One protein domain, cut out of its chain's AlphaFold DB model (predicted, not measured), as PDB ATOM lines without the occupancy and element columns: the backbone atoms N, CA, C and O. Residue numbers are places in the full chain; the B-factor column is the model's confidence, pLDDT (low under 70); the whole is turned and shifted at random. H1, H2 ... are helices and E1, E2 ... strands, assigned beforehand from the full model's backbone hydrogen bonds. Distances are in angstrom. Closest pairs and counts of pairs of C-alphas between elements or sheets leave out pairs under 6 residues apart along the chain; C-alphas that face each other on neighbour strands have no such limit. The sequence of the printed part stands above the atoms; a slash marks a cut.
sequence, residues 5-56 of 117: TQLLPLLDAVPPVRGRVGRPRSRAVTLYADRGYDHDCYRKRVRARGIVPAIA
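What this domain is: This is residues 5 to 56 of the 117 residues of the protein "Transposase" of Streptomyces hygroscopicus subsp. jinggangensis (strain 5008) (UniProt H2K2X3). A small two-stranded sheet, E1 beside E2, has H2 packed on it; H1 runs alongside H2 at a distance, and the long loop of residues 13 to 29 reaches away to make much of the length. The 52 printed residues hold H1, E1, H2, E2 in that order, a mixed class with 22 residues in named elements, under half. The sheet is parallel. The whole is only just loose, close to compact, radius of gyration of the C-alphas 12.0 A, and elongated, 36 by 20 by 18 A.

Where its parts are: E1, residues 30 to 33, spans 9.7 A and E2, residues 52 to 55, 9.1 A, ending at C-alpha 55 (-31.569, 16.743, 38.801). H2, residues 40 to 47, spans 10.4 A. H1, residues 7 to 12, spans 8.8 A from C-alpha 7 (-32.377, 29.560, 35.918).

How they stand to each other: E1 and E2 are parallel at 19 degrees, with N 31 and O 52 within hydrogen-bond range at 2.8 A. E1, H2 and E2 form a strand-helix-strand unit, parallel neighbour strands with a helix between them along the chain, its crossover right-handed. The closest C-alphas of H2 and E2, Arg 43 and Pro 53, are 5.9 A apart. H1 and H2 are close but not clearly touching, C-alphas of Leu 8 and Arg 45 closest at 7.9 A, at a shallow tilt of 12 degrees, the same way. H1 and E2 are apart. In H1 and H2 every O i to N i+4 pair is within hydrogen-bond range.

The domain as a whole: The C-alphas farthest apart, Val 21 and Gly 36, are 36.9 A apart. The printed part has no cut; the link H1 to E1 is long. Mean pLDDT of the printed part is 80.3, under 70 at residues 5, 17 to 21 and 23 to 26.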
ATOM      1  N   THR A   5     -27.135  32.727  35.710       58.22
ATOM      2  CA  THR A   5     -27.973  33.921  35.624       58.22
ATOM      3  C   THR A   5     -29.401  33.630  35.184       58.22
ATOM      4  O   THR A   5     -30.275  34.359  35.620       58.22
ATOM      5  N   GLN A   6     -29.690  32.595  34.383       72.31
ATOM      6  CA  GLN A   6     -31.024  32.463  33.764       72.31
ATOM      7  C   GLN A   6     -31.992  31.538  34.512       72.31
ATOM      8  O   GLN A   6     -33.195  31.800  34.513       72.31
ATOM      9  N   LEU A   7     -31.500  30.508  35.213       76.81
ATOM     10  CA  LEU A   7     -32.377  29.560  35.918       76.81
ATOM     11  C   LEU A   7     -33.207  30.235  37.019       76.81
ATOM     12  O   LEU A   7     -34.387  29.938  37.177       76.81
ATOM     13  N   LEU A   8     -32.595  31.120  37.811       80.50
ATOM     14  CA  LEU A   8     -33.302  31.731  38.936       80.50
ATOM     15  C   LEU A   8     -34.343  32.766  38.523       80.50
ATOM     16  O   LEU A   8     -35.465  32.638  39.004       80.50
ATOM     17  N   PRO A   9     -34.039  33.727  37.627       84.56
ATOM     18  CA  PRO A   9     -35.061  34.621  37.103       84.56
ATOM     19  C   PRO A   9     -36.220  33.854  36.478       84.56
ATOM     20  O   PRO A   9     -37.362  34.244  36.668       84.56
ATOM     21  N   LEU A  10     -35.951  32.729  35.804       83.62
ATOM     22  CA  LEU A  10     -37.002  31.882  35.250       83.62
ATOM     23  C   LEU A  10     -37.900  31.277  36.337       83.62
ATOM     24  O   LEU A  10     -39.117  31.322  36.200       83.62
ATOM     25  N   LEU A  11     -37.326  30.743  37.421       82.06
ATOM     26  CA  LEU A  11     -38.108  30.205  38.542       82.06
ATOM     27  C   LEU A  11     -38.906  31.290  39.271       82.06
ATOM     28  O   LEU A  11     -40.027  31.029  39.705       82.06
ATOM     29  N   ASP A  12     -38.332  32.483  39.406       82.31
ATOM     30  CA  ASP A  12     -38.962  33.614  40.085       82.31
ATOM     31  C   ASP A  12     -40.051  34.272  39.211       82.31
ATOM     32  O   ASP A  12     -41.007  34.831  39.742       82.31
ATOM     33  N   ALA A  13     -39.947  34.155  37.882       84.25
ATOM     34  CA  ALA A  13     -40.926  34.658  36.919       84.25
ATOM     35  C   ALA A  13     -42.114  33.711  36.677       84.25
ATOM     36  O   ALA A  13     -43.035  34.089  35.952       84.25
ATOM     37  N   VAL A  14     -42.120  32.496  37.246       79.00
ATOM     38  CA  VAL A  14     -43.265  31.581  37.113       79.00
ATOM     39  C   VAL A  14     -44.490  32.238  37.756       79.00
ATOM     40  O   VAL A  14     -44.504  32.439  38.975       79.00
ATOM     41  N   PRO A  15     -45.536  32.577  36.977       74.38
ATOM     42  CA  PRO A  15     -46.726  33.182  37.544       74.38
ATOM     43  C   PRO A  15     -47.450  32.163  38.436       74.38
ATOM     44  O   PRO A  15     -47.331  30.952  38.218       74.38
ATOM     45  N   PRO A  16     -48.244  32.619  39.420       72.06
ATOM     46  CA  PRO A  16     -49.075  31.726  40.207       72.06
ATOM     47  C   PRO A  16     -49.946  30.860  39.300       72.06
ATOM     48  O   PRO A  16     -50.737  31.370  38.504       72.06
ATOM     49  N   VAL A  17     -49.811  29.541  39.427       66.69
ATOM     50  CA  VAL A  17     -50.627  28.613  38.649       66.69
ATOM     51  C   VAL A  17     -51.999  28.577  39.307       66.69
ATOM     52  O   VAL A  17     -52.155  28.108  40.440       66.69
ATOM     53  N   ARG A  18     -53.000  29.119  38.607       58.06
ATOM     54  CA  ARG A  18     -54.399  29.056  39.038       58.06
ATOM     55  C   ARG A  18     -54.794  27.577  39.109       58.06
ATOM     56  O   ARG A  18     -54.636  26.844  38.138       58.06
ATOM     57  N   GLY A  19     -55.227  27.130  40.282       66.12
ATOM     58  CA  GLY A  19     -55.497  25.724  40.571       66.12
ATOM     59  C   GLY A  19     -56.777  25.538  41.377       66.12
ATOM     60  O   GLY A  19     -57.647  26.405  41.372       66.12
ATOM     61  N   ARG A  20     -56.876  24.394  42.065       61.09
ATOM     62  CA  ARG A  20     -57.996  24.036  42.953       61.09
ATOM     63  C   ARG A  20     -58.325  25.170  43.938       61.09
ATOM     64  O   ARG A  20     -57.434  25.932  44.309       61.09
ATOM     65  N   VAL A  21     -59.586  25.235  44.371       59.69
ATOM     66  CA  VAL A  21     -60.095  26.207  45.357       59.69
ATOM     67  C   VAL A  21     -59.146  26.285  46.565       59.69
ATOM     68  O   VAL A  21     -58.891  25.275  47.217       59.69
ATOM     69  N   GLY A  22     -58.580  27.470  46.814       72.50
ATOM     70  CA  GLY A  22     -57.549  27.716  47.829       72.50
ATOM     71  C   GLY A  22     -56.545  28.798  47.408       72.50
ATOM     72  O   GLY A  22     -56.665  29.389  46.334       72.50
ATOM     73  N   ARG A  23     -55.536  29.073  48.252       64.31
ATOM     74  CA  ARG A  23     -54.459  30.031  47.930       64.31
ATOM     75  C   ARG A  23     -53.716  29.551  46.670       64.31
ATOM     76  O   ARG A  23     -53.187  28.437  46.697       64.31
ATOM     77  N   PRO A  24     -53.640  30.356  45.589       65.12
ATOM     78  CA  PRO A  24     -52.947  29.959  44.367       65.12
ATOM     79  C   PRO A  24     -51.516  29.516  44.668       65.12
ATOM     80  O   PRO A  24     -50.782  30.205  45.384       65.12
ATOM     81  N   ARG A  25     -51.109  28.361  44.133       64.75
ATOM     82  CA  ARG A  25     -49.730  27.895  44.297       64.75
ATOM     83  C   ARG A  25     -48.833  28.777  43.438       64.75
ATOM     84  O   ARG A  25     -48.902  28.736  42.214       64.75
ATOM     85  N   SER A  26     -47.986  29.568  44.088       65.50
ATOM     86  CA  SER A  26     -47.013  30.433  43.415       65.50
ATOM     87  C   SER A  26     -45.675  29.754  43.130       65.50
ATOM     88  O   SER A  26     -44.846  30.330  42.439       65.50
ATOM     89  N   ARG A  27     -45.431  28.545  43.659       71.56
ATOM     90  CA  ARG A  27     -44.155  27.833  43.499       71.56
ATOM     91  C   ARG A  27     -44.345  26.355  43.180       71.56
ATOM     92  O   ARG A  27     -45.210  25.689  43.754       71.56
ATOM     93  N   ALA A  28     -43.502  25.852  42.280       78.94
ATOM     94  CA  ALA A  28     -43.405  24.434  41.960       78.94
ATOM     95  C   ALA A  28     -42.879  23.633  43.163       78.94
ATOM     96  O   ALA A  28     -42.053  24.123  43.925       78.94
ATOM     97  N   VAL A  29     -43.335  22.388  43.322       85.06
ATOM     98  CA  VAL A  29     -42.823  21.480  44.370       85.06
ATOM     99  C   VAL A  29     -41.466  20.917  43.984       85.06
ATOM    100  O   VAL A  29     -40.555  20.859  44.804       85.06
ATOM    101  N   THR A  30     -41.334  20.527  42.721       88.81
ATOM    102  CA  THR A  30     -40.172  19.814  42.201       88.81
ATOM    103  C   THR A  30     -39.717  20.481  40.915       88.81
ATOM    104  O   THR A  30     -40.531  20.766  40.038       88.81
ATOM    105  N   LEU A  31     -38.413  20.716  40.804       88.69
ATOM    106  CA  LEU A  31     -37.757  21.173  39.588       88.69
ATOM    107  C   LEU A  31     -37.073  19.986  38.920       88.69
ATOM    108  O   LEU A  31     -36.079  19.476  39.439       88.69
ATOM    109  N   TYR A  32     -37.576  19.593  37.757       88.75
ATOM    110  CA  TYR A  32     -36.904  18.649  36.876       88.75
ATOM    111  C   TYR A  32     -35.987  19.415  35.925       88.75
ATOM    112  O   TYR A  32     -36.423  20.369  35.283       88.75
ATOM    113  N   ALA A  33     -34.722  19.010  35.842       87.00
ATOM    114  CA  ALA A  33     -33.772  19.583  34.894       87.00
ATOM    115  C   ALA A  33     -32.767  18.529  34.427       87.00
ATOM    116  O   ALA A  33     -32.522  17.527  35.111       87.00
ATOM    117  N   ASP A  34     -32.175  18.766  33.259       84.56
ATOM    118  CA  ASP A  34     -31.160  17.884  32.692       84.56
ATOM    119  C   ASP A  34     -29.924  17.764  33.587       84.56
ATOM    120  O   ASP A  34     -29.569  18.667  34.346       84.56
ATOM    121  N   ARG A  35     -29.201  16.649  33.433       84.62
ATOM    122  CA  ARG A  35     -27.930  16.377  34.130       84.62
ATOM    123  C   ARG A  35     -26.887  17.486  33.917       84.62
ATOM    124  O   ARG A  35     -26.021  17.693  34.765       84.62
ATOM    125  N   GLY A  36     -26.975  18.220  32.804       83.88
ATOM    126  CA  GLY A  36     -26.142  19.398  32.547       83.88
ATOM    127  C   GLY A  36     -26.210  20.435  33.675       83.88
ATOM    128  O   GLY A  36     -25.185  21.027  34.003       83.88
ATOM    129  N   TYR A  37     -27.358  20.549  34.351       82.88
ATOM    130  CA  TYR A  37     -27.602  21.463  35.471       82.88
ATOM    131  C   TYR A  37     -27.155  20.922  36.839       82.88
ATOM    132  O   TYR A  37     -27.466  21.523  37.870       82.88
ATOM    133  N   ASP A  38     -26.436  19.796  36.899       86.00
ATOM    134  CA  ASP A  38     -25.934  19.257  38.164       86.00
ATOM    135  C   ASP A  38     -24.764  20.082  38.711       86.00
ATOM    136  O   ASP A  38     -23.593  19.780  38.487       86.00
ATOM    137  N   HIS A  39     -25.101  21.133  39.454       86.81
ATOM    138  CA  HIS A  39     -24.160  21.884  40.274       86.81
ATOM    139  C   HIS A  39     -24.774  22.161  41.646       86.81
ATOM    140  O   HIS A  39     -25.955  22.506  41.770       86.81
ATOM    141  N   ASP A  40     -23.964  22.061  42.700       87.75
ATOM    142  CA  ASP A  40     -24.449  22.260  44.068       87.75
ATOM    143  C   ASP A  40     -24.952  23.687  44.314       87.75
ATOM    144  O   ASP A  40     -25.872  23.884  45.107       87.75
ATOM    145  N   CYS A  41     -24.425  24.681  43.588       87.31
ATOM    146  CA  CYS A  41     -24.935  26.050  43.631       87.31
ATOM    147  C   CYS A  41     -26.407  26.133  43.184       87.31
ATOM    148  O   CYS A  41     -27.202  26.812  43.837       87.31
ATOM    149  N   TYR A  42     -26.810  25.390  42.145       84.44
ATOM    150  CA  TYR A  42     -28.205  25.314  41.705       84.44
ATOM    151  C   TYR A  42     -29.067  24.599  42.736       84.44
ATOM    152  O   TYR A  42     -30.102  25.125  43.141       84.44
ATOM    153  N   ARG A  43     -28.613  23.447  43.243       88.75
ATOM    154  CA  ARG A  43     -29.363  22.682  44.252       88.75
ATOM    155  C   ARG A  43     -29.621  23.499  45.516       88.75
ATOM    156  O   ARG A  43     -30.746  23.496  46.011       88.75
ATOM    157  N   LYS A  44     -28.614  24.229  46.014       90.69
ATOM    158  CA  LYS A  44     -28.749  25.122  47.179       90.69
ATOM    159  C   LYS A  44     -29.758  26.244  46.910       90.69
ATOM    160  O   LYS A  44     -30.674  26.434  47.705       90.69
ATOM    161  N   ARG A  45     -29.648  26.940  45.771       89.31
ATOM    162  CA  ARG A  45     -30.542  28.063  45.406       89.31
ATOM    163  C   ARG A  45     -31.996  27.632  45.166       89.31
ATOM    164  O   ARG A  45     -32.910  28.396  45.470       89.31
ATOM    165  N   VAL A  46     -32.207  26.429  44.632       89.25
ATOM    166  CA  VAL A  46     -33.539  25.838  44.403       89.25
ATOM    167  C   VAL A  46     -34.159  25.386  45.731       89.25
ATOM    168  O   VAL A  46     -35.301  25.737  46.021       89.25
ATOM    169  N   ARG A  47     -33.385  24.726  46.606       90.50
ATOM    170  CA  ARG A  47     -33.840  24.356  47.961       90.50
ATOM    171  C   ARG A  47     -34.176  25.568  48.827       90.50
ATOM    172  O   ARG A  47     -35.180  25.533  49.525       90.50
ATOM    173  N   ALA A  48     -33.408  26.655  48.725       89.75
ATOM    174  CA  ALA A  48     -33.703  27.913  49.418       89.75
ATOM    175  C   ALA A  48     -35.071  28.516  49.029       89.75
ATOM    176  O   ALA A  48     -35.631  29.316  49.770       89.75
ATOM    177  N   ARG A  49     -35.639  28.116  47.881       85.69
ATOM    178  CA  ARG A  49     -36.992  28.504  47.446       85.69
ATOM    179  C   ARG A  49     -38.089  27.543  47.915       85.69
ATOM    180  O   ARG A  49     -39.255  27.798  47.612       85.69
ATOM    181  N   GLY A  50     -37.737  26.478  48.635       88.25
ATOM    182  CA  GLY A  50     -38.650  25.402  49.030       88.25
ATOM    183  C   GLY A  50     -38.958  24.412  47.904       88.25
ATOM    184  O   GLY A  50     -39.959  23.709  47.975       88.25
ATOM    185  N   ILE A  51     -38.127  24.374  46.856       89.62
ATOM    186  CA  ILE A  51     -38.323  23.521  45.678       89.62
ATOM    187  C   ILE A  51     -37.350  22.338  45.747       89.62
ATOM    188  O   ILE A  51     -36.168  22.505  46.065       89.62
ATOM    189  N   VAL A  52     -37.820  21.133  45.427       90.88
ATOM    190  CA  VAL A  52     -37.008  19.911  45.383       90.88
ATOM    191  C   VAL A  52     -36.287  19.810  44.028       90.88
ATOM    192  O   VAL A  52     -36.952  19.708  42.999       90.88
ATOM    193  N   PRO A  53     -34.940  19.821  43.971       90.50
ATOM    194  CA  PRO A  53     -34.212  19.688  42.709       90.50
ATOM    195  C   PRO A  53     -34.100  18.215  42.274       90.50
ATOM    196  O   PRO A  53     -33.206  17.492  42.725       90.50
ATOM    197  N   ALA A  54     -34.966  17.787  41.355       90.25
ATOM    198  CA  ALA A  54     -34.916  16.492  40.675       90.25
ATOM    199  C   ALA A  54     -33.953  16.538  39.473       90.25
ATOM    200  O   ALA A  54     -34.340  16.458  38.307       90.25
ATOM    201  N   ILE A  55     -32.664  16.689  39.778       87.56
ATOM    202  CA  ILE A  55     -31.569  16.743  38.801       87.56
ATOM    203  C   ILE A  55     -30.724  15.480  38.968       87.56
ATOM    204  O   ILE A  55     -30.322  15.154  40.090       87.56
ATOM    205  N   ALA A  56     -30.447  14.762  37.879       86.12
ATOM    206  CA  ALA A  56     -29.572  13.590  37.927       86.12
ATOM    207  C   ALA A  56     -28.136  14.025  38.244       86.12
ATOM    208  O   ALA A  56     -27.665  15.017  37.688       86.12
TER     209      ALA A  56